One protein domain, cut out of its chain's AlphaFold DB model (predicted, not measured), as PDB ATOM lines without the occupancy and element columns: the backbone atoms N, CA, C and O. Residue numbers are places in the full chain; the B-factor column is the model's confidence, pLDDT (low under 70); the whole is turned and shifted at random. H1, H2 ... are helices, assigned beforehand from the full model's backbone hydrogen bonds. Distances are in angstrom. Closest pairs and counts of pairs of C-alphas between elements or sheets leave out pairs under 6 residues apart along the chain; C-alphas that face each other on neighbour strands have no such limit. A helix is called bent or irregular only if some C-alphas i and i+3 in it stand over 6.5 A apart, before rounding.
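AT A GLANCE: This is residues 7 to 191 of the 1138 residues of a protein of uncultured archaeon (UniProt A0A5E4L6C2). A long kinked helix, H1, runs through the middle of this elongated domain; H7 and H8 pack on it, and H6, paired antiparallel with H4, crosses it, while H9b, the second arm of the bent helix H9, crosses both H1 and H4. At one end of the long axis H2 folds back along H1 as a hairpin, with residues 40 to 47 sticking out; little H5 lies towards the other end. The printed part has 185 residues with nine named helices, H1 to H9 in chain order, and no named strand: all helix. It is compact, with a radius of gyration of the C-alphas of 17.2 A, and spans 55 by 32 by 30 A.

HOW THE PARTS SIT: Begin at the hub, H1, residues 7 to 38, which kinks by 63 degrees near residue 28 and is irregular, C-alphas 29 and 32 being 7.0 A apart. Its residues 25 to 37 alone touch H2, residues 46 to 62, in a helical hairpin, closest at the C-alphas of Gly 29 and Gly 53, 4.5 A. H8, residues 144 to 157, touches H1 residues 12 to 26 alone, closest at C-alphas Val 19 and Leu 151, 6.8 A, at a shallow tilt of 13 degrees, opposite ways. H7, residues 135 to 141, touches H1 residues 18 to 26 alone, closest at C-alphas Thr 22 and Leu 140, 6.4 A. H6, residues 102 to 130, kinks by 72 degrees near residue 122 and is irregular, C-alphas 121 and 124 being 7.2 A apart; it touches H1 residues 9 to 21 alone, closest at C-alphas Ala 17 and Leu 127, 5.2 A. H4, residues 70 to 91, touches H6 at a shallow tilt of 12 degrees, opposite ways, closest at C-alphas Ile 81 and Lys 116, 5.9 A. H9, residues 166 to 189, was assigned as one helix by its hydrogen bonds but is bent, C-alphas 174 and 177 being 7.4 A apart; its arms H9a, residues 166 to 174, and H9b, residues 177 to 189, stand at 46 degrees. H9b touches H4, closest at C-alphas Ala 79 and Phe 184, 4.8 A, and H1, closest at C-alphas Val 24 and Gln 181, 5.6 A. H3, residues 64 to 67, touches H2 only at the corner, closest at C-alphas Trp 60 and Gly 66, 5.2 A; H5, residues 95 to 98, touches no helix. Every O i to N i+4 pair is within hydrogen-bond range in H2, H4, H7, H8, H9a and H9b, against 22 of 28 in H1 and 22 of 25 in H6; H3 and H5 are too short for one.

IN THESE COORDINATES: Find C-alpha 7 at (17.104, 25.532, 33.222); from there H1 runs 42.3 A to C-alpha 38. H4 spans 31.7 A, H6 36.4 A and H2 24.6 A. H9b ends at C-alpha 189, (15.224, 2.289, 8.560).

THE WHOLE: The C-alphas farthest apart, of Ser 45 and Asn 103, are 56.2 A apart. The printed part has no cut, and no link is long. Look for low confidence, pLDDT under 70, at residues 29 to 69, 131 to 132, 134 to 138, 140 to 148 and 188 to 191; the mean of the printed part is 75.2.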
ATOM      1  N   LYS A   7      15.738  25.754  32.691       81.56
ATOM      2  CA  LYS A   7      17.104  25.532  33.222       81.56
ATOM      3  C   LYS A   7      17.358  24.089  33.694       81.56
ATOM      4  O   LYS A   7      18.419  23.528  33.447       81.56
ATOM      5  N   HIS A   8      16.389  23.501  34.386       81.88
ATOM      6  CA  HIS A   8      16.436  22.118  34.856       81.88
ATOM      7  C   HIS A   8      16.340  21.133  33.678       81.88
ATOM      8  O   HIS A   8      17.065  20.142  33.668       81.88
ATOM      9  N   ALA A   9      15.515  21.437  32.669       82.94
ATOM     10  CA  ALA A   9      15.415  20.651  31.441       82.94
ATOM     11  C   ALA A   9      16.740  20.635  30.659       82.94
ATOM     12  O   ALA A   9      17.221  19.563  30.314       82.94
ATOM     13  N   LEU A  10      17.379  21.794  30.463       86.38
ATOM     14  CA  LEU A  10      18.668  21.905  29.769       86.38
ATOM     15  C   LEU A  10      19.789  21.132  30.480       86.38
ATOM     16  O   LEU A  10      20.529  20.399  29.829       86.38
ATOM     17  N   ASN A  11      19.871  21.223  31.814       84.12
ATOM     18  CA  ASN A  11      20.843  20.450  32.597       84.12
ATOM     19  C   ASN A  11      20.634  18.934  32.452       84.12
ATOM     20  O   ASN A  11      21.599  18.175  32.395       84.12
ATOM     21  N   LEU A  12      19.375  18.484  32.409       85.25
ATOM     22  CA  LEU A  12      19.055  17.076  32.201       85.25
ATOM     23  C   LEU A  12      19.373  16.640  30.764       85.25
ATOM     24  O   LEU A  12      19.966  15.586  30.577       85.25
ATOM     25  N   LEU A  13      19.039  17.458  29.761       88.19
ATOM     26  CA  LEU A  13      19.321  17.190  28.347       88.19
ATOM     27  C   LEU A  13      20.815  17.057  28.057       88.19
ATOM     28  O   LEU A  13      21.192  16.204  27.260       88.19
ATOM     29  N   GLU A  14      21.659  17.835  28.731       87.38
ATOM     30  CA  GLU A  14      23.111  17.699  28.621       87.38
ATOM     31  C   GLU A  14      23.585  16.298  29.046       87.38
ATOM     32  O   GLU A  14      24.359  15.660  28.334       87.38
ATOM     33  N   ILE A  15      23.066  15.771  30.160       84.62
ATOM     34  CA  ILE A  15      23.391  14.415  30.630       84.62
ATOM     35  C   ILE A  15      22.761  13.358  29.708       84.62
ATOM     36  O   ILE A  15      23.388  12.350  29.383       84.62
ATOM     37  N   LEU A  16      21.531  13.591  29.243       86.25
ATOM     38  CA  LEU A  16      20.816  12.682  28.344       86.25
ATOM     39  C   LEU A  16      21.443  12.599  26.942       86.25
ATOM     40  O   LEU A  16      21.333  11.556  26.294       86.25
ATOM     41  N   ALA A  17      22.149  13.637  26.485       86.12
ATOM     42  CA  ALA A  17      22.951  13.599  25.265       86.12
ATOM     43  C   ALA A  17      24.099  12.581  25.397       86.12
ATOM     44  O   ALA A  17      24.272  11.724  24.527       86.12
ATOM     45  N   THR A  18      24.803  12.587  26.535       83.81
ATOM     46  CA  THR A  18      25.835  11.590  26.876       83.81
ATOM     47  C   THR A  18      25.256  10.175  26.935       83.81
ATOM     48  O   THR A  18      25.833   9.245  26.363       83.81
ATOM     49  N   VAL A  19      24.081  10.000  27.555       80.31
ATOM     50  CA  VAL A  19      23.358   8.712  27.599       80.31
ATOM     51  C   VAL A  19      22.997   8.226  26.195       80.31
ATOM     52  O   VAL A  19      23.163   7.047  25.893       80.31
ATOM     53  N   SER A  20      22.561   9.126  25.314       82.88
ATOM     54  CA  SER A  20      22.128   8.790  23.954       82.88
ATOM     55  C   SER A  20      23.292   8.352  23.065       82.88
ATOM     56  O   SER A  20      23.196   7.329  22.387       82.88
ATOM     57  N   ILE A  21      24.423   9.067  23.118       80.19
ATOM     58  CA  ILE A  21      25.655   8.690  22.405       80.19
ATOM     59  C   ILE A  21      26.170   7.340  22.909       80.19
ATOM     60  O   ILE A  21      26.524   6.470  22.112       80.19
ATOM     61  N   THR A  22      26.166   7.145  24.229       77.31
ATOM     62  CA  THR A  22      26.628   5.902  24.855       77.31
ATOM     63  C   THR A  22      25.725   4.722  24.475       77.31
ATOM     64  O   THR A  22      26.209   3.658  24.085       77.31
ATOM     65  N   GLY A  23      24.404   4.919  24.498       75.50
ATOM     66  CA  GLY A  23      23.416   3.922  24.091       75.50
ATOM     67  C   GLY A  23      23.578   3.487  22.641       75.50
ATOM     68  O   GLY A  23      23.663   2.288  22.368       75.50
ATOM     69  N   VAL A  24      23.697   4.434  21.710       76.50
ATOM     70  CA  VAL A  24      23.951   4.122  20.296       76.50
ATOM     71  C   VAL A  24      25.312   3.448  20.109       76.50
ATOM     72  O   VAL A  24      25.406   2.464  19.375       76.50
ATOM     73  N   GLY A  25      26.343   3.882  20.840       75.06
ATOM     74  CA  GLY A  25      27.667   3.253  20.860       75.06
ATOM     75  C   GLY A  25      27.646   1.759  21.206       75.06
ATOM     76  O   GLY A  25      28.369   0.972  20.587       75.06
ATOM     77  N   PHE A  26      26.790   1.333  22.142       72.31
ATOM     78  CA  PHE A  26      26.590  -0.091  22.445       72.31
ATOM     79  C   PHE A  26      25.868  -0.843  21.317       72.31
ATOM     80  O   PHE A  26      26.251  -1.968  20.992       72.31
ATOM     81  N   ALA A  27      24.879  -0.216  20.676       71.69
ATOM     82  CA  ALA A  27      24.080  -0.831  19.616       71.69
ATOM     83  C   ALA A  27      24.805  -0.928  18.251       71.69
ATOM     84  O   ALA A  27      24.479  -1.809  17.449       71.69
ATOM     85  N   ILE A  28      25.822  -0.089  17.995       70.44
ATOM     86  CA  ILE A  28      26.635  -0.095  16.757       70.44
ATOM     87  C   ILE A  28      27.304  -1.453  16.502       70.44
ATOM     88  O   ILE A  28      27.300  -1.931  15.371       70.44
ATOM     89  N   GLY A  29      27.825  -2.109  17.543       60.22
ATOM     90  CA  GLY A  29      28.474  -3.421  17.415       60.22
ATOM     91  C   GLY A  29      27.514  -4.600  17.208       60.22
ATOM     92  O   GLY A  29      27.973  -5.711  16.956       60.22
ATOM     93  N   GLY A  30      26.200  -4.374  17.327       66.88
ATOM     94  CA  GLY A  30      25.163  -5.404  17.270       66.88
ATOM     95  C   GLY A  30      24.091  -5.093  16.226       66.88
ATOM     96  O   GLY A  30      24.284  -5.322  15.033       66.88
ATOM     97  N   THR A  31      22.939  -4.597  16.675       66.06
ATOM     98  CA  THR A  31      21.728  -4.415  15.855       66.06
ATOM     99  C   THR A  31      21.888  -3.373  14.748       66.06
ATOM    100  O   THR A  31      21.466  -3.620  13.618       66.06
ATOM    101  N   ILE A  32      22.534  -2.239  15.034       66.50
ATOM    102  CA  ILE A  32      22.740  -1.160  14.055       66.50
ATOM    103  C   ILE A  32      23.781  -1.586  13.014       66.50
ATOM    104  O   ILE A  32      23.542  -1.447  11.817       66.50
ATOM    105  N   GLY A  33      24.900  -2.178  13.446       63.38
ATOM    106  CA  GLY A  33      25.920  -2.712  12.540       63.38
ATOM    107  C   GLY A  33      25.371  -3.796  11.610       63.38
ATOM    108  O   GLY A  33      25.631  -3.766  10.407       63.38
ATOM    109  N   ALA A  34      24.538  -4.705  12.130       61.25
ATOM    110  CA  ALA A  34      23.867  -5.726  11.325       61.25
ATOM    111  C   ALA A  34      22.891  -5.126  10.294       61.25
ATOM    112  O   ALA A  34      22.852  -5.589   9.153       61.25
ATOM    113  N   ALA A  35      22.144  -4.078  10.657       62.91
ATOM    114  CA  ALA A  35      21.239  -3.387   9.738       62.91
ATOM    115  C   ALA A  35      22.002  -2.662   8.613       62.91
ATOM    116  O   ALA A  35      21.669  -2.826   7.438       62.91
ATOM    117  N   VAL A  36      23.065  -1.925   8.958       61.84
ATOM    118  CA  VAL A  36      23.924  -1.213   7.993       61.84
ATOM    119  C   VAL A  36      24.571  -2.195   7.007       61.84
ATOM    120  O   VAL A  36      24.597  -1.921   5.806       61.84
ATOM    121  N   MET A  37      25.016  -3.362   7.490       59.41
ATOM    122  CA  MET A  37      25.572  -4.452   6.675       59.41
ATOM    123  C   MET A  37      24.533  -5.080   5.734       59.41
ATOM    124  O   MET A  37      24.826  -5.306   4.560       59.41
ATOM    125  N   ALA A  38      23.305  -5.314   6.208       57.16
ATOM    126  CA  ALA A  38      22.223  -5.862   5.384       57.16
ATOM    127  C   ALA A  38      21.848  -4.934   4.210       57.16
ATOM    128  O   ALA A  38      21.578  -5.411   3.107       57.16
ATOM    129  N   GLY A  39      21.912  -3.610   4.400       53.88
ATOM    130  CA  GLY A  39      21.648  -2.619   3.345       53.88
ATOM    131  C   GLY A  39      22.759  -2.439   2.300       53.88
ATOM    132  O   GLY A  39      22.608  -1.625   1.384       53.88
ATOM    133  N   ILE A  40      23.885  -3.150   2.424       51.56
ATOM    134  CA  ILE A  40      24.976  -3.145   1.432       51.56
ATOM    135  C   ILE A  40      24.745  -4.206   0.337       51.56
ATOM    136  O   ILE A  40      25.257  -4.044  -0.766       51.56
ATOM    137  N   GLY A  41      23.893  -5.213   0.576       47.00
ATOM    138  CA  GLY A  41      23.388  -6.110  -0.473       47.00
ATOM    139  C   GLY A  41      24.326  -7.245  -0.909       47.00
ATOM    140  O   GLY A  41      24.166  -7.764  -2.010       47.00
ATOM    141  N   ILE A  42      25.287  -7.657  -0.072       44.16
ATOM    142  CA  ILE A  42      26.229  -8.755  -0.362       44.16
ATOM    143  C   ILE A  42      26.095  -9.860   0.695       44.16
ATOM    144  O   ILE A  42      25.997  -9.575   1.887       44.16
ATOM    145  N   ASN A  43      26.151 -11.128   0.267       43.28
ATOM    146  CA  ASN A  43      26.252 -12.307   1.141       43.28
ATOM    147  C   ASN A  43      27.653 -12.383   1.786       43.28
ATOM    148  O   ASN A  43      28.499 -13.192   1.402       43.28
ATOM    149  N   LEU A  44      27.931 -11.504   2.749       47.56
ATOM    150  CA  LEU A  44      29.134 -11.588   3.578       47.56
ATOM    151  C   LEU A  44      28.990 -12.753   4.570       47.56
ATOM    152  O   LEU A  44      27.924 -12.965   5.145       47.56
ATOM    153  N   SER A  45      30.064 -13.520   4.787       48.50
ATOM    154  CA  SER A  45      30.051 -14.598   5.789       48.50
ATOM    155  C   SER A  45      29.778 -14.044   7.194       48.50
ATOM    156  O   SER A  45      30.196 -12.932   7.525       48.50
ATOM    157  N   THR A  46      29.123 -14.827   8.053       46.59
ATOM    158  CA  THR A  46      28.712 -14.434   9.416       46.59
ATOM    159  C   THR A  46      29.869 -13.890  10.269       46.59
ATOM    160  O   THR A  46      29.670 -12.988  11.080       46.59
ATOM    161  N   ASN A  47      31.098 -14.362  10.024       45.25
ATOM    162  CA  ASN A  47      32.315 -13.902  10.702       45.25
ATOM    163  C   ASN A  47      32.766 -12.497  10.258       45.25
ATOM    164  O   ASN A  47      33.286 -11.733  11.069       45.25
ATOM    165  N   ILE A  48      32.543 -12.123   8.992       50.59
ATOM    166  CA  ILE A  48      32.820 -10.765   8.487       50.59
ATOM    167  C   ILE A  48      31.767  -9.785   9.015       50.59
ATOM    168  O   ILE A  48      32.095  -8.639   9.308       50.59
ATOM    169  N   ILE A  49      30.527 -10.248   9.220       52.06
ATOM    170  CA  ILE A  49      29.454  -9.452   9.831       52.06
ATOM    171  C   ILE A  49      29.779  -9.082  11.281       52.06
ATOM    172  O   ILE A  49      29.702  -7.910  11.645       52.06
ATOM    173  N   GLN A  50      30.230 -10.048  12.083       53.62
ATOM    174  CA  GLN A  50      30.641  -9.794  13.468       53.62
ATOM    175  C   GLN A  50      31.919  -8.944  13.569       53.62
ATOM    176  O   GLN A  50      31.981  -8.022  14.381       53.62
ATOM    177  N   SER A  51      32.917  -9.196  12.713       54.69
ATOM    178  CA  SER A  51      34.160  -8.409  12.665       54.69
ATOM    179  C   SER A  51      33.926  -6.967  12.186       54.69
ATOM    180  O   SER A  51      34.435  -6.018  12.783       54.69
ATOM    181  N   GLY A  52      33.091  -6.775  11.159       57.81
ATOM    182  CA  GLY A  52      32.739  -5.458  10.620       57.81
ATOM    183  C   GLY A  52      31.961  -4.591  11.611       57.81
ATOM    184  O   GLY A  52      32.252  -3.404  11.733       57.81
ATOM    185  N   GLY A  53      31.035  -5.179  12.380       60.59
ATOM    186  CA  GLY A  53      30.332  -4.477  13.461       60.59
ATOM    187  C   GLY A  53      31.266  -4.022  14.590       60.59
ATOM    188  O   GLY A  53      31.176  -2.882  15.046       60.59
ATOM    189  N   ALA A  54      32.220  -4.870  14.994       62.59
ATOM    190  CA  ALA A  54      33.228  -4.519  15.998       62.59
ATOM    191  C   ALA A  54      34.158  -3.382  15.528       62.59
ATOM    192  O   ALA A  54      34.452  -2.468  16.297       62.59
ATOM    193  N   LYS A  55      34.555  -3.385  14.251       63.28
ATOM    194  CA  LYS A  55      35.407  -2.342  13.650       63.28
ATOM    195  C   LYS A  55      34.678  -1.028  13.400       63.28
ATOM    196  O   LYS A  55      35.255   0.040  13.596       63.28
ATOM    197  N   LEU A  56      33.405  -1.086  13.003       66.56
ATOM    198  CA  LEU A  56      32.554   0.101  12.906       66.56
ATOM    199  C   LEU A  56      32.447   0.786  14.270       66.56
ATOM    200  O   LEU A  56      32.582   2.003  14.350       66.56
ATOM    201  N   LYS A  57      32.293  -0.003  15.343       68.38
ATOM    202  CA  LYS A  57      32.332   0.490  16.723       68.38
ATOM    203  C   LYS A  57      33.691   1.114  17.061       68.38
ATOM    204  O   LYS A  57      33.727   2.227  17.562       68.38
ATOM    205  N   GLU A  58      34.808   0.457  16.751       65.88
ATOM    206  CA  GLU A  58      36.157   0.988  17.011       65.88
ATOM    207  C   GLU A  58      36.435   2.311  16.280       65.88
ATOM    208  O   GLU A  58      36.942   3.258  16.878       65.88
ATOM    209  N   ARG A  59      36.062   2.429  15.001       66.19
ATOM    210  CA  ARG A  59      36.228   3.674  14.234       66.19
ATOM    211  C   ARG A  59      35.299   4.780  14.685       66.19
ATOM    212  O   ARG A  59      35.740   5.920  14.786       66.19
ATOM    213  N   TRP A  60      34.056   4.432  15.007       68.00
ATOM    214  CA  TRP A  60      33.142   5.341  15.683       68.00
ATOM    215  C   TRP A  60      33.731   5.857  16.999       68.00
ATOM    216  O   TRP A  60      33.378   6.940  17.407       68.00
ATOM    217  N   LEU A  61      34.636   5.131  17.662       61.19
ATOM    218  CA  LEU A  61      35.257   5.556  18.925       61.19
ATOM    219  C   LEU A  61      36.583   6.317  18.755       61.19
ATOM    220  O   LEU A  61      36.975   7.083  19.639       61.19
ATOM    221  N   THR A  62      37.303   6.077  17.657       56.06
ATOM    222  CA  THR A  62      38.693   6.527  17.467       56.06
ATOM    223  C   THR A  62      38.855   7.641  16.437       56.06
ATOM    224  O   THR A  62      39.821   8.398  16.538       56.06
ATOM    225  N   SER A  63      37.936   7.791  15.476       58.12
ATOM    226  CA  SER A  63      38.002   8.866  14.482       58.12
ATOM    227  C   SER A  63      37.234  10.106  14.946       58.12
ATOM    228  O   SER A  63      36.090  10.021  15.393       58.12
ATOM    229  N   ASN A  64      37.852  11.281  14.797       52.44
ATOM    230  CA  ASN A  64      37.148  12.549  15.009       52.44
ATOM    231  C   ASN A  64      35.981  12.687  14.008       52.44
ATOM    232  O   ASN A  64      34.904  13.134  14.384       52.44
ATOM    233  N   ASP A  65      36.156  12.222  12.766       53.88
ATOM    234  CA  ASP A  65      35.187  12.395  11.672       53.88
ATOM    235  C   ASP A  65      33.911  11.541  11.799       53.88
ATOM    236  O   ASP A  65      32.861  11.920  11.278       53.88
ATOM    237  N   GLY A  66      33.970  10.392  12.486       57.97
ATOM    238  CA  GLY A  66      32.807   9.521  12.684       57.97
ATOM    239  C   GLY A  66      31.820  10.098  13.696       57.97
ATOM    240  O   GLY A  66      30.635  10.239  13.400       57.97
ATOM    241  N   ILE A  67      32.331  10.504  14.862       54.38
ATOM    242  CA  ILE A  67      31.555  11.069  15.978       54.38
ATOM    243  C   ILE A  67      31.027  12.476  15.648       54.38
ATOM    244  O   ILE A  67      29.912  12.835  16.026       54.38
ATOM    245  N   LEU A  68      31.803  13.283  14.913       55.97
ATOM    246  CA  LEU A  68      31.439  14.655  14.528       55.97
ATOM    247  C   LEU A  68      30.534  14.734  13.287       55.97
ATOM    248  O   LEU A  68      30.278  15.830  12.787       55.97
ATOM    249  N   ASN A  69      30.029  13.605  12.780       68.88
ATOM    250  CA  ASN A  69      29.172  13.621  11.605       68.88
ATOM    251  C   ASN A  69      27.818  14.292  11.911       68.88
ATOM    252  O   ASN A  69      26.949  13.738  12.589       68.88
ATOM    253  N   HIS A  70      27.641  15.490  11.359       70.75
ATOM    254  CA  HIS A  70      26.458  16.325  11.548       70.75
ATOM    255  C   HIS A  70      25.143  15.639  11.127       70.75
ATOM    256  O   HIS A  70      24.108  15.844  11.763       70.75
ATOM    257  N   ASP A  71      25.155  14.783  10.098       72.19
ATOM    258  CA  ASP A  71      23.947  14.068   9.669       72.19
ATOM    259  C   ASP A  71      23.528  12.999  10.693       72.19
ATOM    260  O   ASP A  71      22.336  12.809  10.947       72.19
ATOM    261  N   ILE A  72      24.496  12.354  11.349       75.38
ATOM    262  CA  ILE A  72      24.225  11.364  12.398       75.38
ATOM    263  C   ILE A  72      23.705  12.041  13.674       75.38
ATOM    264  O   ILE A  72      22.765  11.544  14.293       75.38
ATOM    265  N   GLN A  73      24.237  13.214  14.031       78.06
ATOM    266  CA  GLN A  73      23.744  14.010  15.165       78.06
ATOM    267  C   GLN A  73      22.290  14.459  14.972       78.06
ATOM    268  O   GLN A  73      21.492  14.416  15.914       78.06
ATOM    269  N   LYS A  74      21.918  14.843  13.745       78.88
ATOM    270  CA  LYS A  74      20.529  15.175  13.400       78.88
ATOM    271  C   LYS A  74      19.601  13.971  13.538       78.88
ATOM    272  O   LYS A  74      18.568  14.081  14.196       78.88
ATOM    273  N   ALA A  75      19.988  12.816  12.992       80.44
ATOM    274  CA  ALA A  75      19.210  11.585  13.130       80.44
ATOM    275  C   ALA A  75      19.046  11.170  14.605       80.44
ATOM    276  O   ALA A  75      17.954  10.793  15.028       80.44
ATOM    277  N   LEU A  76      20.100  11.314  15.413       84.12
ATOM    278  CA  LEU A  76      20.064  11.016  16.845       84.12
ATOM    279  C   LEU A  76      19.129  11.956  17.615       84.12
ATOM    280  O   LEU A  76      18.384  11.508  18.483       84.12
ATOM    281  N   SER A  77      19.114  13.240  17.259       86.19
ATOM    282  CA  SER A  77      18.212  14.227  17.862       86.19
ATOM    283  C   SER A  77      16.742  13.911  17.560       86.19
ATOM    284  O   SER A  77      15.899  13.949  18.457       86.19
ATOM    285  N   HIS A  78      16.424  13.519  16.321       85.06
ATOM    286  CA  HIS A  78      15.072  13.089  15.948       85.06
ATOM    287  C   HIS A  78      14.648  11.803  16.667       85.06
ATOM    288  O   HIS A  78      13.544  11.729  17.213       85.06
ATOM    289  N   ALA A  79      15.535  10.807  16.703       86.25
ATOM    290  CA  ALA A  79      15.295   9.544  17.386       86.25
ATOM    291  C   ALA A  79      15.035   9.740  18.885       86.25
ATOM    292  O   ALA A  79      14.112   9.142  19.436       86.25
ATOM    293  N   PHE A  80      15.792  10.625  19.534       90.56
ATOM    294  CA  PHE A  80      15.626  10.939  20.950       90.56
ATOM    295  C   PHE A  80      14.243  11.536  21.263       90.56
ATOM    296  O   PHE A  80      13.577  11.110  22.208       90.56
ATOM    297  N   ILE A  81      13.748  12.461  20.436       89.50
ATOM    298  CA  ILE A  81      12.405  13.046  20.609       89.50
ATOM    299  C   ILE A  81      11.306  11.985  20.416       89.50
ATOM    300  O   ILE A  81      10.311  11.973  21.154       89.50
ATOM    301  N   LYS A  82      11.481  11.066  19.455       88.81
ATOM    302  CA  LYS A  82      10.563   9.932  19.254       88.81
ATOM    303  C   LYS A  82      10.568   8.985  20.454       88.81
ATOM    304  O   LYS A  82       9.490   8.648  20.941       88.81
ATOM    305  N   ALA A  83      11.744   8.665  20.991       89.75
ATOM    306  CA  ALA A  83      11.897   7.858  22.200       89.75
ATOM    307  C   ALA A  83      11.173   8.480  23.404       89.75
ATOM    308  O   ALA A  83      10.393   7.804  24.068       89.75
ATOM    309  N   LEU A  84      11.328   9.788  23.645       91.19
ATOM    310  CA  LEU A  84      10.600  10.482  24.718       91.19
ATOM    311  C   LEU A  84       9.079  10.447  24.525       91.19
ATOM    312  O   LEU A  84       8.329  10.324  25.490       91.19
ATOM    313  N   THR A  85       8.612  10.551  23.281       91.00
ATOM    314  CA  THR A  85       7.179  10.490  22.958       91.00
ATOM    315  C   THR A  85       6.610   9.088  23.189       91.00
ATOM    316  O   THR A  85       5.497   8.942  23.702       91.00
ATOM    317  N   HIS A  86       7.382   8.057  22.847       92.38
ATOM    318  CA  HIS A  86       7.000   6.671  23.079       92.38
ATOM    319  C   HIS A  86       6.999   6.330  24.575       92.38
ATOM    320  O   HIS A  86       5.995   5.832  25.078       92.38
ATOM    321  N   LEU A  87       8.045   6.717  25.312       91.25
ATOM    322  CA  LEU A  87       8.136   6.559  26.769       91.25
ATOM    323  C   LEU A  87       6.963   7.196  27.513       91.25
ATOM    324  O   LEU A  87       6.406   6.581  28.419       91.25
ATOM    325  N   GLU A  88       6.572   8.416  27.131       92.81
ATOM    326  CA  GLU A  88       5.395   9.078  27.702       92.81
ATOM    327  C   GLU A  88       4.138   8.223  27.501       92.81
ATOM    328  O   GLU A  88       3.346   8.039  28.425       92.81
ATOM    329  N   THR A  89       3.973   7.669  26.301       90.00
ATOM    330  CA  THR A  89       2.810   6.855  25.938       90.00
ATOM    331  C   THR A  89       2.784   5.532  26.702       90.00
ATOM    332  O   THR A  89       1.735   5.159  27.223       90.00
ATOM    333  N   GLU A  90       3.918   4.837  26.792       89.94
ATOM    334  CA  GLU A  90       4.035   3.557  27.497       89.94
ATOM    335  C   GLU A  90       3.845   3.709  29.004       89.94
ATOM    336  O   GLU A  90       3.132   2.913  29.612       89.94
ATOM    337  N   TYR A  91       4.380   4.776  29.607       89.88
ATOM    338  CA  TYR A  91       4.201   5.022  31.036       89.88
ATOM    339  C   TYR A  91       2.720   5.101  31.420       89.88
ATOM    340  O   TYR A  91       2.279   4.453  32.364       89.88
ATOM    341  N   PHE A  92       1.919   5.854  30.660       89.50
ATOM    342  CA  PHE A  92       0.494   6.032  30.951       89.50
ATOM    343  C   PHE A  92      -0.389   4.826  30.586       89.50
ATOM    344  O   PHE A  92      -1.596   4.891  30.811       89.50
ATOM    345  N   LYS A  93       0.179   3.732  30.060       87.19
ATOM    346  CA  LYS A  93      -0.514   2.437  29.924       87.19
ATOM    347  C   LYS A  93      -0.373   1.554  31.166       87.19
ATOM    348  O   LYS A  93      -1.088   0.558  31.278       87.19
ATOM    349  N   LEU A  94       0.547   1.884  32.074       86.88
ATOM    350  CA  LEU A  94       0.794   1.111  33.289       86.88
ATOM    351  C   LEU A  94      -0.318   1.333  34.318       86.88
ATOM    352  O   LEU A  94      -0.786   2.453  34.531       86.88
ATOM    353  N   SER A  95      -0.702   0.257  35.007       76.56
ATOM    354  CA  SER A  95      -1.736   0.290  36.051       76.56
ATOM    355  C   SER A  95      -1.376   1.229  37.212       76.56
ATOM    356  O   SER A  95      -2.228   1.875  37.820       76.56
ATOM    357  N   GLU A  96      -0.081   1.351  37.469       80.44
ATOM    358  CA  GLU A  96       0.554   2.176  38.478       80.44
ATOM    359  C   GLU A  96       0.482   3.661  38.115       80.44
ATOM    360  O   GLU A  96       0.229   4.493  38.987       80.44
ATOM    361  N   ALA A  97       0.628   4.001  36.830       80.44
ATOM    362  CA  ALA A  97       0.414   5.359  36.347       80.44
ATOM    363  C   ALA A  97      -1.062   5.747  36.469       80.44
ATOM    364  O   ALA A  97      -1.365   6.885  36.828       80.44
ATOM    365  N   ASP A  98      -1.986   4.808  36.242       78.19
ATOM    366  CA  ASP A  98      -3.424   5.039  36.372       78.19
ATOM    367  C   ASP A  98      -3.884   5.310  37.809       78.19
ATOM    368  O   ASP A  98      -4.799   6.118  38.011       78.19
ATOM    369  N   ALA A  99      -3.195   4.738  38.795       80.81
ATOM    370  CA  ALA A  99      -3.439   4.961  40.216       80.81
ATOM    371  C   ALA A  99      -2.956   6.336  40.735       80.81
ATOM    372  O   ALA A  99      -3.276   6.701  41.869       80.81
ATOM    373  N   LEU A 100      -2.216   7.120  39.935       84.69
ATOM    374  CA  LEU A 100      -1.654   8.399  40.382       84.69
ATOM    375  C   LEU A 100      -2.706   9.518  40.529       84.69
ATOM    376  O   LEU A 100      -3.592   9.669  39.676       84.69
ATOM    377  N   PRO A 101      -2.564  10.389  41.546       84.06
ATOM    378  CA  PRO A 101      -3.334  11.621  41.667       84.06
ATOM    379  C   PRO A 101      -3.255  12.499  40.404       84.06
ATOM    380  O   PRO A 101      -2.211  12.605  39.755       84.06
ATOM    381  N   LYS A 102      -4.353  13.188  40.058       82.31
ATOM    382  CA  LYS A 102      -4.460  14.013  38.833       82.31
ATOM    383  C   LYS A 102      -3.322  15.039  38.691       82.31
ATOM    384  O   LYS A 102      -2.781  15.218  37.604       82.31
ATOM    385  N   ASN A 103      -2.934  15.672  39.793       79.88
ATOM    386  CA  ASN A 103      -1.832  16.634  39.883       79.88
ATOM    387  C   ASN A 103      -0.447  16.016  39.603       79.88
ATOM    388  O   ASN A 103       0.426  16.711  39.079       79.88
ATOM    389  N   GLU A 104      -0.232  14.740  39.928       80.81
ATOM    390  CA  GLU A 104       1.010  14.026  39.601       80.81
ATOM    391  C   GLU A 104       1.039  13.601  38.131       80.81
ATOM    392  O   GLU A 104       2.035  13.851  37.451       80.81
ATOM    393  N   LYS A 105      -0.084  13.093  37.599       84.00
ATOM    394  CA  LYS A 105      -0.237  12.801  36.160       84.00
ATOM    395  C   LYS A 105       0.047  14.036  35.296       84.00
ATOM    396  O   LYS A 105       0.773  13.948  34.308       84.00
ATOM    397  N   GLU A 106      -0.496  15.194  35.673       84.12
ATOM    398  CA  GLU A 106      -0.251  16.465  34.975       84.12
ATOM    399  C   GLU A 106       1.214  16.919  35.077       84.12
ATOM    400  O   GLU A 106       1.755  17.444  34.106       84.12
ATOM    401  N   SER A 107       1.887  16.666  36.205       83.94
ATOM    402  CA  SER A 107       3.304  17.024  36.381       83.94
ATOM    403  C   SER A 107       4.241  16.146  35.535       83.94
ATOM    404  O   SER A 107       5.229  16.655  35.007       83.94
ATOM    405  N   ILE A 108       3.930  14.855  35.353       87.88
ATOM    406  CA  ILE A 108       4.692  13.938  34.479       87.88
ATOM    407  C   ILE A 108       4.477  14.275  32.992       87.88
ATOM    408  O   ILE A 108       5.430  14.295  32.219       87.88
ATOM    409  N   LYS A 109       3.251  14.631  32.584       87.75
ATOM    410  CA  LYS A 109       2.992  15.130  31.217       87.75
ATOM    411  C   LYS A 109       3.742  16.432  30.933       87.75
ATOM    412  O   LYS A 109       4.335  16.589  29.870       87.75
ATOM    413  N   ALA A 110       3.755  17.355  31.897       85.50
ATOM    414  CA  ALA A 110       4.521  18.594  31.785       85.50
ATOM    415  C   ALA A 110       6.034  18.331  31.675       85.50
ATOM    416  O   ALA A 110       6.702  19.005  30.898       85.50
ATOM    417  N   PHE A 111       6.559  17.327  32.390       89.31
ATOM    418  CA  PHE A 111       7.958  16.902  32.284       89.31
ATOM    419  C   PHE A 111       8.329  16.469  30.860       89.31
ATOM    420  O   PHE A 111       9.263  17.023  30.285       89.31
ATOM    421  N   PHE A 112       7.586  15.526  30.267       90.62
ATOM    422  CA  PHE A 112       7.872  15.062  28.903       90.62
ATOM    423  C   PHE A 112       7.699  16.168  27.867       90.62
ATOM    424  O   PHE A 112       8.478  16.240  26.917       90.62
ATOM    425  N   LYS A 113       6.690  17.030  28.037       88.62
ATOM    426  CA  LYS A 113       6.457  18.164  27.143       88.62
ATOM    427  C   LYS A 113       7.652  19.124  27.133       88.62
ATOM    428  O   LYS A 113       8.216  19.347  26.067       88.62
ATOM    429  N   GLU A 114       8.052  19.628  28.300       88.44
ATOM    430  CA  GLU A 114       9.159  20.586  28.427       88.44
ATOM    431  C   GLU A 114      10.478  19.980  27.922       88.44
ATOM    432  O   GLU A 114      11.229  20.620  27.191       88.44
ATOM    433  N   LEU A 115      10.746  18.711  28.253       89.12
ATOM    434  CA  LEU A 115      11.968  18.030  27.830       89.12
ATOM    435  C   LEU A 115      12.042  17.864  26.304       89.12
ATOM    436  O   LEU A 115      13.118  18.011  25.731       89.12
ATOM    437  N   LYS A 116      10.913  17.587  25.638       92.38
ATOM    438  CA  LYS A 116      10.836  17.490  24.171       92.38
ATOM    439  C   LYS A 116      10.983  18.846  23.484       92.38
ATOM    440  O   LYS A 116      11.656  18.909  22.461       92.38
ATOM    441  N   GLU A 117      10.358  19.897  24.015       88.62
ATOM    442  CA  GLU A 117      10.443  21.255  23.456       88.62
ATOM    443  C   GLU A 117      11.884  21.779  23.519       88.62
ATOM    444  O   GLU A 117      12.442  22.171  22.498       88.62
ATOM    445  N   GLU A 118      12.541  21.673  24.676       91.31
ATOM    446  CA  GLU A 118      13.931  22.122  24.831       91.31
ATOM    447  C   GLU A 118      14.934  21.243  24.056       91.31
ATOM    448  O   GLU A 118      15.970  21.731  23.591       91.31
ATOM    449  N   ALA A 119      14.628  19.955  23.851       88.38
ATOM    450  CA  ALA A 119      15.470  19.060  23.057       88.38
ATOM    451  C   ALA A 119      15.531  19.445  21.568       88.38
ATOM    452  O   ALA A 119      16.536  19.164  20.920       88.38
ATOM    453  N   GLN A 120      14.500  20.092  21.014       84.94
ATOM    454  CA  GLN A 120      14.497  20.491  19.599       84.94
ATOM    455  C   GLN A 120      15.601  21.503  19.272       84.94
ATOM    456  O   GLN A 120      16.185  21.436  18.193       84.94
ATOM    457  N   GLU A 121      15.904  22.414  20.200       82.62
ATOM    458  CA  GLU A 121      16.887  23.481  19.987       82.62
ATOM    459  C   GLU A 121      18.262  23.143  20.577       82.62
ATOM    460  O   GLU A 121      19.285  23.348  19.924       82.62
ATOM    461  N   ALA A 122      18.311  22.624  21.808       86.81
ATOM    462  CA  ALA A 122      19.562  22.538  22.564       86.81
ATOM    463  C   ALA A 122      20.296  21.195  22.419       86.81
ATOM    464  O   ALA A 122      21.515  21.126  22.600       86.81
ATOM    465  N   PHE A 123      19.580  20.118  22.084       88.88
ATOM    466  CA  PHE A 123      20.140  18.764  22.077       88.88
ATOM    467  C   PHE A 123      21.292  18.560  21.075       88.88
ATOM    468  O   PHE A 123      22.280  17.946  21.473       88.88
ATOM    469  N   PRO A 124      21.276  19.116  19.843       82.75
ATOM    470  CA  PRO A 124      22.408  18.994  18.916       82.75
ATOM    471  C   PRO A 124      23.717  19.584  19.462       82.75
ATOM    472  O   PRO A 124      24.774  18.969  19.342       82.75
ATOM    473  N   ALA A 125      23.649  20.745  20.121       83.69
ATOM    474  CA  ALA A 125      24.818  21.376  20.736       83.69
ATOM    475  C   ALA A 125      25.331  20.572  21.943       83.69
ATOM    476  O   ALA A 125      26.540  20.467  22.162       83.69
ATOM    477  N   PHE A 126      24.424  19.963  22.714       88.12
ATOM    478  CA  PHE A 126      24.802  19.064  23.803       88.12
ATOM    479  C   PHE A 126      25.397  17.751  23.309       88.12
ATOM    480  O   PHE A 126      26.342  17.274  23.932       88.12
ATOM    481  N   LEU A 127      24.927  17.206  22.183       81.19
ATOM    482  CA  LEU A 127      25.598  16.094  21.514       81.19
ATOM    483  C   LEU A 127      27.033  16.502  21.164       81.19
ATOM    484  O   LEU A 127      27.960  15.808  21.565       81.19
ATOM    485  N   GLU A 128      27.241  17.673  20.553       77.19
ATOM    486  CA  GLU A 128      28.588  18.144  20.206       77.19
ATOM    487  C   GLU A 128      29.516  18.309  21.422       77.19
ATOM    488  O   GLU A 128      30.709  17.997  21.365       77.19
ATOM    489  N   LYS A 129      28.964  18.787  22.541       81.62
ATOM    490  CA  LYS A 129      29.688  18.934  23.807       81.62
ATOM    491  C   LYS A 129      30.022  17.579  24.430       81.62
ATOM    492  O   LYS A 129      31.174  17.352  24.788       81.62
ATOM    493  N   ALA A 130      29.039  16.685  24.524       77.44
ATOM    494  CA  ALA A 130      29.200  15.340  25.063       77.44
ATOM    495  C   ALA A 130      30.255  14.556  24.265       77.44
ATOM    496  O   ALA A 130      31.110  13.902  24.841       77.44
ATOM    497  N   MET A 131      30.299  14.713  22.943       69.56
ATOM    498  CA  MET A 131      31.297  14.087  22.062       69.56
ATOM    499  C   MET A 131      32.757  14.474  22.356       69.56
ATOM    500  O   MET A 131      33.668  13.749  21.959       69.56
ATOM    501  N   LYS A 132      32.993  15.608  23.026       68.81
ATOM    502  CA  LYS A 132      34.328  16.059  23.460       68.81
ATOM    503  C   LYS A 132      34.663  15.591  24.884       68.81
ATOM    504  O   LYS A 132      35.784  15.810  25.338       68.81
ATOM    505  N   ASP A 133      33.713  14.960  25.574       71.38
ATOM    506  CA  ASP A 133      33.875  14.443  26.929       71.38
ATOM    507  C   ASP A 133      34.687  13.138  26.908       71.38
ATOM    508  O   ASP A 133      34.336  12.147  26.260       71.38
ATOM    509  N   GLN A 134      35.809  13.146  27.625       64.44
ATOM    510  CA  GLN A 134      36.726  12.017  27.709       64.44
ATOM    511  C   GLN A 134      36.090  10.823  28.447       64.44
ATOM    512  O   GLN A 134      36.443   9.679  28.151       64.44
ATOM    513  N   GLU A 135      35.096  11.065  29.317       67.50
ATOM    514  CA  GLU A 135      34.360  10.021  30.047       67.50
ATOM    515  C   GLU A 135      33.555   9.093  29.122       67.50
ATOM    516  O   GLU A 135      33.392   7.912  29.426       67.50
ATOM    517  N   ILE A 136      33.083   9.574  27.960       68.50
ATOM    518  CA  ILE A 136      32.319   8.736  27.012       68.50
ATOM    519  C   ILE A 136      33.144   7.542  26.540       68.50
ATOM    520  O   ILE A 136      32.615   6.438  26.391       68.50
ATOM    521  N   LYS A 137      34.454   7.739  26.347       64.25
ATOM    522  CA  LYS A 137      35.359   6.647  25.987       64.25
ATOM    523  C   LYS A 137      35.387   5.604  27.106       64.25
ATOM    524  O   LYS A 137      35.228   4.423  26.820       64.25
ATOM    525  N   GLU A 138      35.487   6.022  28.367       66.62
ATOM    526  CA  GLU A 138      35.487   5.114  29.523       66.62
ATOM    527  C   GLU A 138      34.178   4.322  29.666       66.62
ATOM    528  O   GLU A 138      34.224   3.109  29.887       66.62
ATOM    529  N   TYR A 139      33.014   4.959  29.479       70.69
ATOM    530  CA  TYR A 139      31.715   4.272  29.525       70.69
ATOM    531  C   TYR A 139      31.563   3.231  28.409       70.69
ATOM    532  O   TYR A 139      31.016   2.155  28.643       70.69
ATOM    533  N   LEU A 140      32.079   3.516  27.211       63.16
ATOM    534  CA  LEU A 140      31.975   2.629  26.047       63.16
ATOM    535  C   LEU A 140      32.988   1.469  26.050       63.16
ATOM    536  O   LEU A 140      32.745   0.464  25.371       63.16
ATOM    537  N   TYR A 141      34.082   1.581  26.817       61.72
ATOM    538  CA  TYR A 141      35.015   0.481  27.115       61.72
ATOM    539  C   TYR A 141      34.577  -0.383  28.318       61.72
ATOM    540  O   TYR A 141      35.103  -1.483  28.494       61.72
ATOM    541  N   GLY A 142      33.618   0.076  29.132       61.41
ATOM    542  CA  GLY A 142      33.004  -0.688  30.225       61.41
ATOM    543  C   GLY A 142      31.880  -1.638  29.775       61.41
ATOM    544  O   GLY A 142      31.417  -1.602  28.635       61.41
ATOM    545  N   GLY A 143      31.417  -2.507  30.681       61.16
ATOM    546  CA  GLY A 143      30.201  -3.303  30.460       61.16
ATOM    547  C   GLY A 143      28.944  -2.422  30.466       61.16
ATOM    548  O   GLY A 143      28.878  -1.472  31.243       61.16
ATOM    549  N   GLN A 144      27.950  -2.744  29.625       66.62
ATOM    550  CA  GLN A 144      26.732  -1.938  29.435       66.62
ATOM    551  C   GLN A 144      26.013  -1.616  30.755       66.62
ATOM    552  O   GLN A 144      25.671  -0.456  30.968       66.62
ATOM    553  N   GLU A 145      25.882  -2.596  31.659       63.91
ATOM    554  CA  GLU A 145      25.279  -2.419  32.994       63.91
ATOM    555  C   GLU A 145      26.057  -1.412  33.864       63.91
ATOM    556  O   GLU A 145      25.475  -0.518  34.472       63.91
ATOM    557  N   SER A 146      27.394  -1.462  33.848       66.62
ATOM    558  CA  SER A 146      28.223  -0.531  34.627       66.62
ATOM    559  C   SER A 146      28.167   0.908  34.100       66.62
ATOM    560  O   SER A 146      28.379   1.842  34.876       66.62
ATOM    561  N   ALA A 147      27.938   1.102  32.799       68.44
ATOM    562  CA  ALA A 147      27.821   2.425  32.191       68.44
ATOM    563  C   ALA A 147      26.446   3.055  32.457       68.44
ATOM    564  O   ALA A 147      26.371   4.246  32.757       68.44
ATOM    565  N   THR A 148      25.371   2.262  32.402       68.31
ATOM    566  CA  THR A 148      24.014   2.722  32.734       68.31
ATOM    567  C   THR A 148      23.891   3.173  34.179       68.31
ATOM    568  O   THR A 148      23.318   4.234  34.420       68.31
ATOM    569  N   ASP A 149      24.481   2.432  35.117       72.75
ATOM    570  CA  ASP A 149      24.396   2.752  36.544       72.75
ATOM    571  C   ASP A 149      25.124   4.063  36.872       72.75
ATOM    572  O   ASP A 149      24.564   4.945  37.521       72.75
ATOM    573  N   LYS A 150      26.336   4.262  36.334       75.94
ATOM    574  CA  LYS A 150      27.112   5.503  36.526       75.94
ATOM    575  C   LYS A 150      26.451   6.728  35.888       75.94
ATOM    576  O   LYS A 150      26.424   7.810  36.477       75.94
ATOM    577  N   LEU A 151      25.898   6.576  34.683       75.00
ATOM    578  CA  LEU A 151      25.158   7.657  34.027       75.00
ATOM    579  C   LEU A 151      23.868   7.990  34.792       75.00
ATOM    580  O   LEU A 151      23.484   9.158  34.882       75.00
ATOM    581  N   TRP A 152      23.231   6.987  35.400       81.62
ATOM    582  CA  TRP A 152      22.070   7.186  36.255       81.62
ATOM    583  C   TRP A 152      22.406   7.861  37.586       81.62
ATOM    584  O   TRP A 152      21.645   8.715  38.037       81.62
ATOM    585  N   GLU A 153      23.565   7.576  38.184       80.38
ATOM    586  CA  GLU A 153      24.072   8.327  39.338       80.38
ATOM    587  C   GLU A 153      24.230   9.824  39.021       80.38
ATOM    588  O   GLU A 153      23.813  10.657  39.827       80.38
ATOM    589  N   ARG A 154      24.726  10.192  37.825       80.81
ATOM    590  CA  ARG A 154      24.766  11.601  37.367       80.81
ATOM    591  C   ARG A 154      23.365  12.204  37.259       80.81
ATOM    592  O   ARG A 154      23.159  13.333  37.704       80.81
ATOM    593  N   ILE A 155      22.398  11.463  36.713       78.62
ATOM    594  CA  ILE A 155      21.001  11.914  36.624       78.62
ATOM    595  C   ILE A 155      20.407  12.110  38.027       78.62
ATOM    596  O   ILE A 155      19.814  13.155  38.295       78.62
ATOM    597  N   ASN A 156      20.619  11.174  38.953       75.94
ATOM    598  CA  ASN A 156      20.164  11.293  40.341       75.94
ATOM    599  C   ASN A 156      20.851  12.445  41.085       75.94
ATOM    600  O   ASN A 156      20.187  13.159  41.833       75.94
ATOM    601  N   GLY A 157      22.136  12.699  40.816       73.56
ATOM    602  CA  GLY A 157      22.898  13.822  41.366       73.56
ATOM    603  C   GLY A 157      22.331  15.202  41.012       73.56
ATOM    604  O   GLY A 157      22.595  16.175  41.719       73.56
ATOM    605  N   THR A 158      21.487  15.306  39.976       73.38
ATOM    606  CA  THR A 158      20.750  16.545  39.665       73.38
ATOM    607  C   THR A 158      19.556  16.805  40.592       73.38
ATOM    608  O   THR A 158      18.977  17.890  40.543       73.38
ATOM    609  N   ASN A 159      19.153  15.826  41.416       70.25
ATOM    610  CA  ASN A 159      17.947  15.819  42.258       70.25
ATOM    611  C   ASN A 159      16.614  16.088  41.520       70.25
ATOM    612  O   ASN A 159      15.570  16.181  42.167       70.25
ATOM    613  N   LEU A 160      16.601  16.171  40.182       72.62
ATOM    614  CA  LEU A 160      15.402  16.476  39.391       72.62
ATOM    615  C   LEU A 160      14.347  15.372  39.493       72.62
ATOM    616  O   LEU A 160      13.197  15.627  39.854       72.62
ATOM    617  N   LEU A 161      14.745  14.138  39.171       72.88
ATOM    618  CA  LEU A 161      13.834  12.994  39.109       72.88
ATOM    619  C   LEU A 161      13.396  12.530  40.503       72.88
ATOM    620  O   LEU A 161      12.320  11.960  40.641       72.88
ATOM    621  N   CYS A 162      14.155  12.874  41.550       70.50
ATOM    622  CA  CYS A 162      13.800  12.623  42.953       70.50
ATOM    623  C   CYS A 162      12.547  13.389  43.411       70.50
ATOM    624  O   CYS A 162      12.023  13.139  44.493       70.50
ATOM    625  N   THR A 163      12.072  14.351  42.614       71.69
ATOM    626  CA  THR A 163      10.849  15.105  42.912       71.69
ATOM    627  C   THR A 163       9.565  14.449  42.396       71.69
ATOM    628  O   THR A 163       8.486  14.946  42.749       71.69
ATOM    629  N   TYR A 164       9.696  13.367  41.619       81.12
ATOM    630  CA  TYR A 164       8.631  12.530  41.059       81.12
ATOM    631  C   TYR A 164       8.539  11.191  41.812       81.12
ATOM    632  O   TYR A 164       9.435  10.844  42.576       81.12
ATOM    633  N   CYS A 165       7.440  10.453  41.630       81.75
ATOM    634  CA  CYS A 165       7.235   9.177  42.314       81.75
ATOM    635  C   CYS A 165       8.264   8.118  41.880       81.75
ATOM    636  O   CYS A 165       8.695   8.098  40.724       81.75
ATOM    637  N   ASP A 166       8.624   7.220  42.805       81.94
ATOM    638  CA  ASP A 166       9.645   6.187  42.577       81.94
ATOM    639  C   ASP A 166       9.322   5.337  41.340       81.94
ATOM    640  O   ASP A 166      10.193   5.101  40.512       81.94
ATOM    641  N   HIS A 167       8.044   5.001  41.132       84.31
ATOM    642  CA  HIS A 167       7.608   4.239  39.962       84.31
ATOM    643  C   HIS A 167       7.904   4.946  38.624       84.31
ATOM    644  O   HIS A 167       8.364   4.303  37.684       84.31
ATOM    645  N   PHE A 168       7.700   6.268  38.525       86.94
ATOM    646  CA  PHE A 168       8.050   7.024  37.314       86.94
ATOM    647  C   PHE A 168       9.562   7.087  37.106       86.94
ATOM    648  O   PHE A 168      10.044   6.908  35.987       86.94
ATOM    649  N   ARG A 169      10.311   7.338  38.185       85.38
ATOM    650  CA  ARG A 169      11.773   7.413  38.145       85.38
ATOM    651  C   ARG A 169      12.375   6.085  37.675       85.38
ATOM    652  O   ARG A 169      13.216   6.094  36.780       85.38
ATOM    653  N   ASP A 170      11.914   4.974  38.235       83.88
ATOM    654  CA  ASP A 170      12.407   3.637  37.911       83.88
ATOM    655  C   ASP A 170      11.974   3.217  36.497       83.88
ATOM    656  O   ASP A 170      12.765   2.656  35.740       83.88
ATOM    657  N   PHE A 171      10.750   3.568  36.081       89.12
ATOM    658  CA  PHE A 171      10.312   3.383  34.697       89.12
ATOM    659  C   PHE A 171      11.206   4.145  33.712       89.12
ATOM    660  O   PHE A 171      11.661   3.575  32.720       89.12
ATOM    661  N   PHE A 172      11.479   5.423  33.980       86.38
ATOM    662  CA  PHE A 172      12.301   6.251  33.102       86.38
ATOM    663  C   PHE A 172      13.746   5.733  33.039       86.38
ATOM    664  O   PHE A 172      14.312   5.658  31.952       86.38
ATOM    665  N   HIS A 173      14.311   5.295  34.171       84.00
ATOM    666  CA  HIS A 173      15.629   4.656  34.233       84.00
ATOM    667  C   HIS A 173      15.732   3.429  33.326       84.00
ATOM    668  O   HIS A 173      16.613   3.348  32.472       84.00
ATOM    669  N   ASN A 174      14.803   2.488  33.513       82.88
ATOM    670  CA  ASN A 174      14.894   1.151  32.938       82.88
ATOM    671  C   ASN A 174      14.615   1.132  31.430       82.88
ATOM    672  O   ASN A 174      15.045   0.214  30.733       82.88
ATOM    673  N   ASN A 175      13.893   2.133  30.916       85.69
ATOM    674  CA  ASN A 175      13.405   2.116  29.539       85.69
ATOM    675  C   ASN A 175      14.104   3.125  28.621       85.69
ATOM    676  O   ASN A 175      14.200   2.875  27.421       85.69
ATOM    677  N   LEU A 176      14.640   4.231  29.145       83.19
ATOM    678  CA  LEU A 176      15.165   5.323  28.319       83.19
ATOM    679  C   LEU A 176      16.261   4.888  27.336       83.19
ATOM    680  O   LEU A 176      16.186   5.224  26.155       83.19
ATOM    681  N   LEU A 177      17.274   4.151  27.799       77.69
ATOM    682  CA  LEU A 177      18.392   3.753  26.939       77.69
ATOM    683  C   LEU A 177      17.926   2.841  25.795       77.69
ATOM    684  O   LEU A 177      18.297   3.052  24.640       77.69
ATOM    685  N   ASN A 178      17.095   1.852  26.126       82.19
ATOM    686  CA  ASN A 178      16.562   0.888  25.168       82.19
ATOM    687  C   ASN A 178      15.668   1.580  24.131       82.19
ATOM    688  O   ASN A 178      15.743   1.268  22.946       82.19
ATOM    689  N   GLU A 179      14.877   2.565  24.555       86.06
ATOM    690  CA  GLU A 179      14.020   3.362  23.676       86.06
ATOM    691  C   GLU A 179      14.828   4.240  22.720       86.06
ATOM    692  O   GLU A 179      14.545   4.269  21.524       86.06
ATOM    693  N   VAL A 180      15.890   4.898  23.194       83.38
ATOM    694  CA  VAL A 180      16.779   5.677  22.317       83.38
ATOM    695  C   VAL A 180      17.468   4.773  21.289       83.38
ATOM    696  O   VAL A 180      17.522   5.119  20.110       83.38
ATOM    697  N   GLN A 181      17.944   3.593  21.699       83.12
ATOM    698  CA  GLN A 181      18.536   2.609  20.783       83.12
ATOM    699  C   GLN A 181      17.529   2.108  19.739       83.12
ATOM    700  O   GLN A 181      17.854   2.033  18.549       83.12
ATOM    701  N   LEU A 182      16.313   1.778  20.174       84.25
ATOM    702  CA  LEU A 182      15.236   1.299  19.316       84.25
ATOM    703  C   LEU A 182      14.853   2.355  18.278       84.25
ATOM    704  O   LEU A 182      14.909   2.084  17.081       84.25
ATOM    705  N   TRP A 183      14.523   3.569  18.718       85.50
ATOM    706  CA  TRP A 183      14.069   4.632  17.827       85.50
ATOM    707  C   TRP A 183      15.168   5.165  16.923       85.50
ATOM    708  O   TRP A 183      14.864   5.581  15.812       85.50
ATOM    709  N   PHE A 184      16.435   5.100  17.332       83.06
ATOM    710  CA  PHE A 184      17.543   5.399  16.429       83.06
ATOM    711  C   PHE A 184      17.698   4.321  15.351       83.06
ATOM    712  O   PHE A 184      17.895   4.634  14.179       83.06
ATOM    713  N   THR A 185      17.527   3.050  15.722       76.12
ATOM    714  CA  THR A 185      17.523   1.935  14.764       76.12
ATOM    715  C   THR A 185      16.348   2.035  13.788       76.12
ATOM    716  O   THR A 185      16.519   1.766  12.603       76.12
ATOM    717  N   GLU A 186      15.165   2.433  14.258       78.19
ATOM    718  CA  GLU A 186      14.002   2.673  13.399       78.19
ATOM    719  C   GLU A 186      14.172   3.925  12.537       78.19
ATOM    720  O   GLU A 186      13.869   3.870  11.349       78.19
ATOM    721  N   GLU A 187      14.727   5.018  13.073       78.69
ATOM    722  CA  GLU A 187      15.026   6.234  12.306       78.69
ATOM    723  C   GLU A 187      15.895   5.892  11.099       78.69
ATOM    724  O   GLU A 187      15.526   6.249   9.987       78.69
ATOM    725  N   LEU A 188      16.953   5.100  11.295       69.88
ATOM    726  CA  LEU A 188      17.846   4.608  10.241       69.88
ATOM    727  C   LEU A 188      17.167   3.708   9.190       69.88
ATOM    728  O   LEU A 188      17.689   3.566   8.086       69.88
ATOM    729  N   LYS A 189      16.024   3.088   9.509       68.50
ATOM    730  CA  LYS A 189      15.224   2.289   8.560       68.50
ATOM    731  C   LYS A 189      14.180   3.119   7.817       68.50
ATOM    732  O   LYS A 189      13.632   2.645   6.822       68.50
ATOM    733  N   THR A 190      13.853   4.317   8.301       62.25
ATOM    734  CA  THR A 190      12.881   5.183   7.624       62.25
ATOM    735  C   THR A 190      13.474   5.771   6.348       62.25
ATOM    736  O   THR A 190      14.655   6.102   6.301       62.25
ATOM    737  N   ASP A 191      12.645   5.977   5.326       56.38
ATOM    738  CA  ASP A 191      13.063   6.588   4.054       56.38
ATOM    739  C   ASP A 191      13.146   8.133   4.138       56.38
ATOM    740  O   ASP A 191      12.915   8.858   3.169       56.38
TER     741      ASP A 191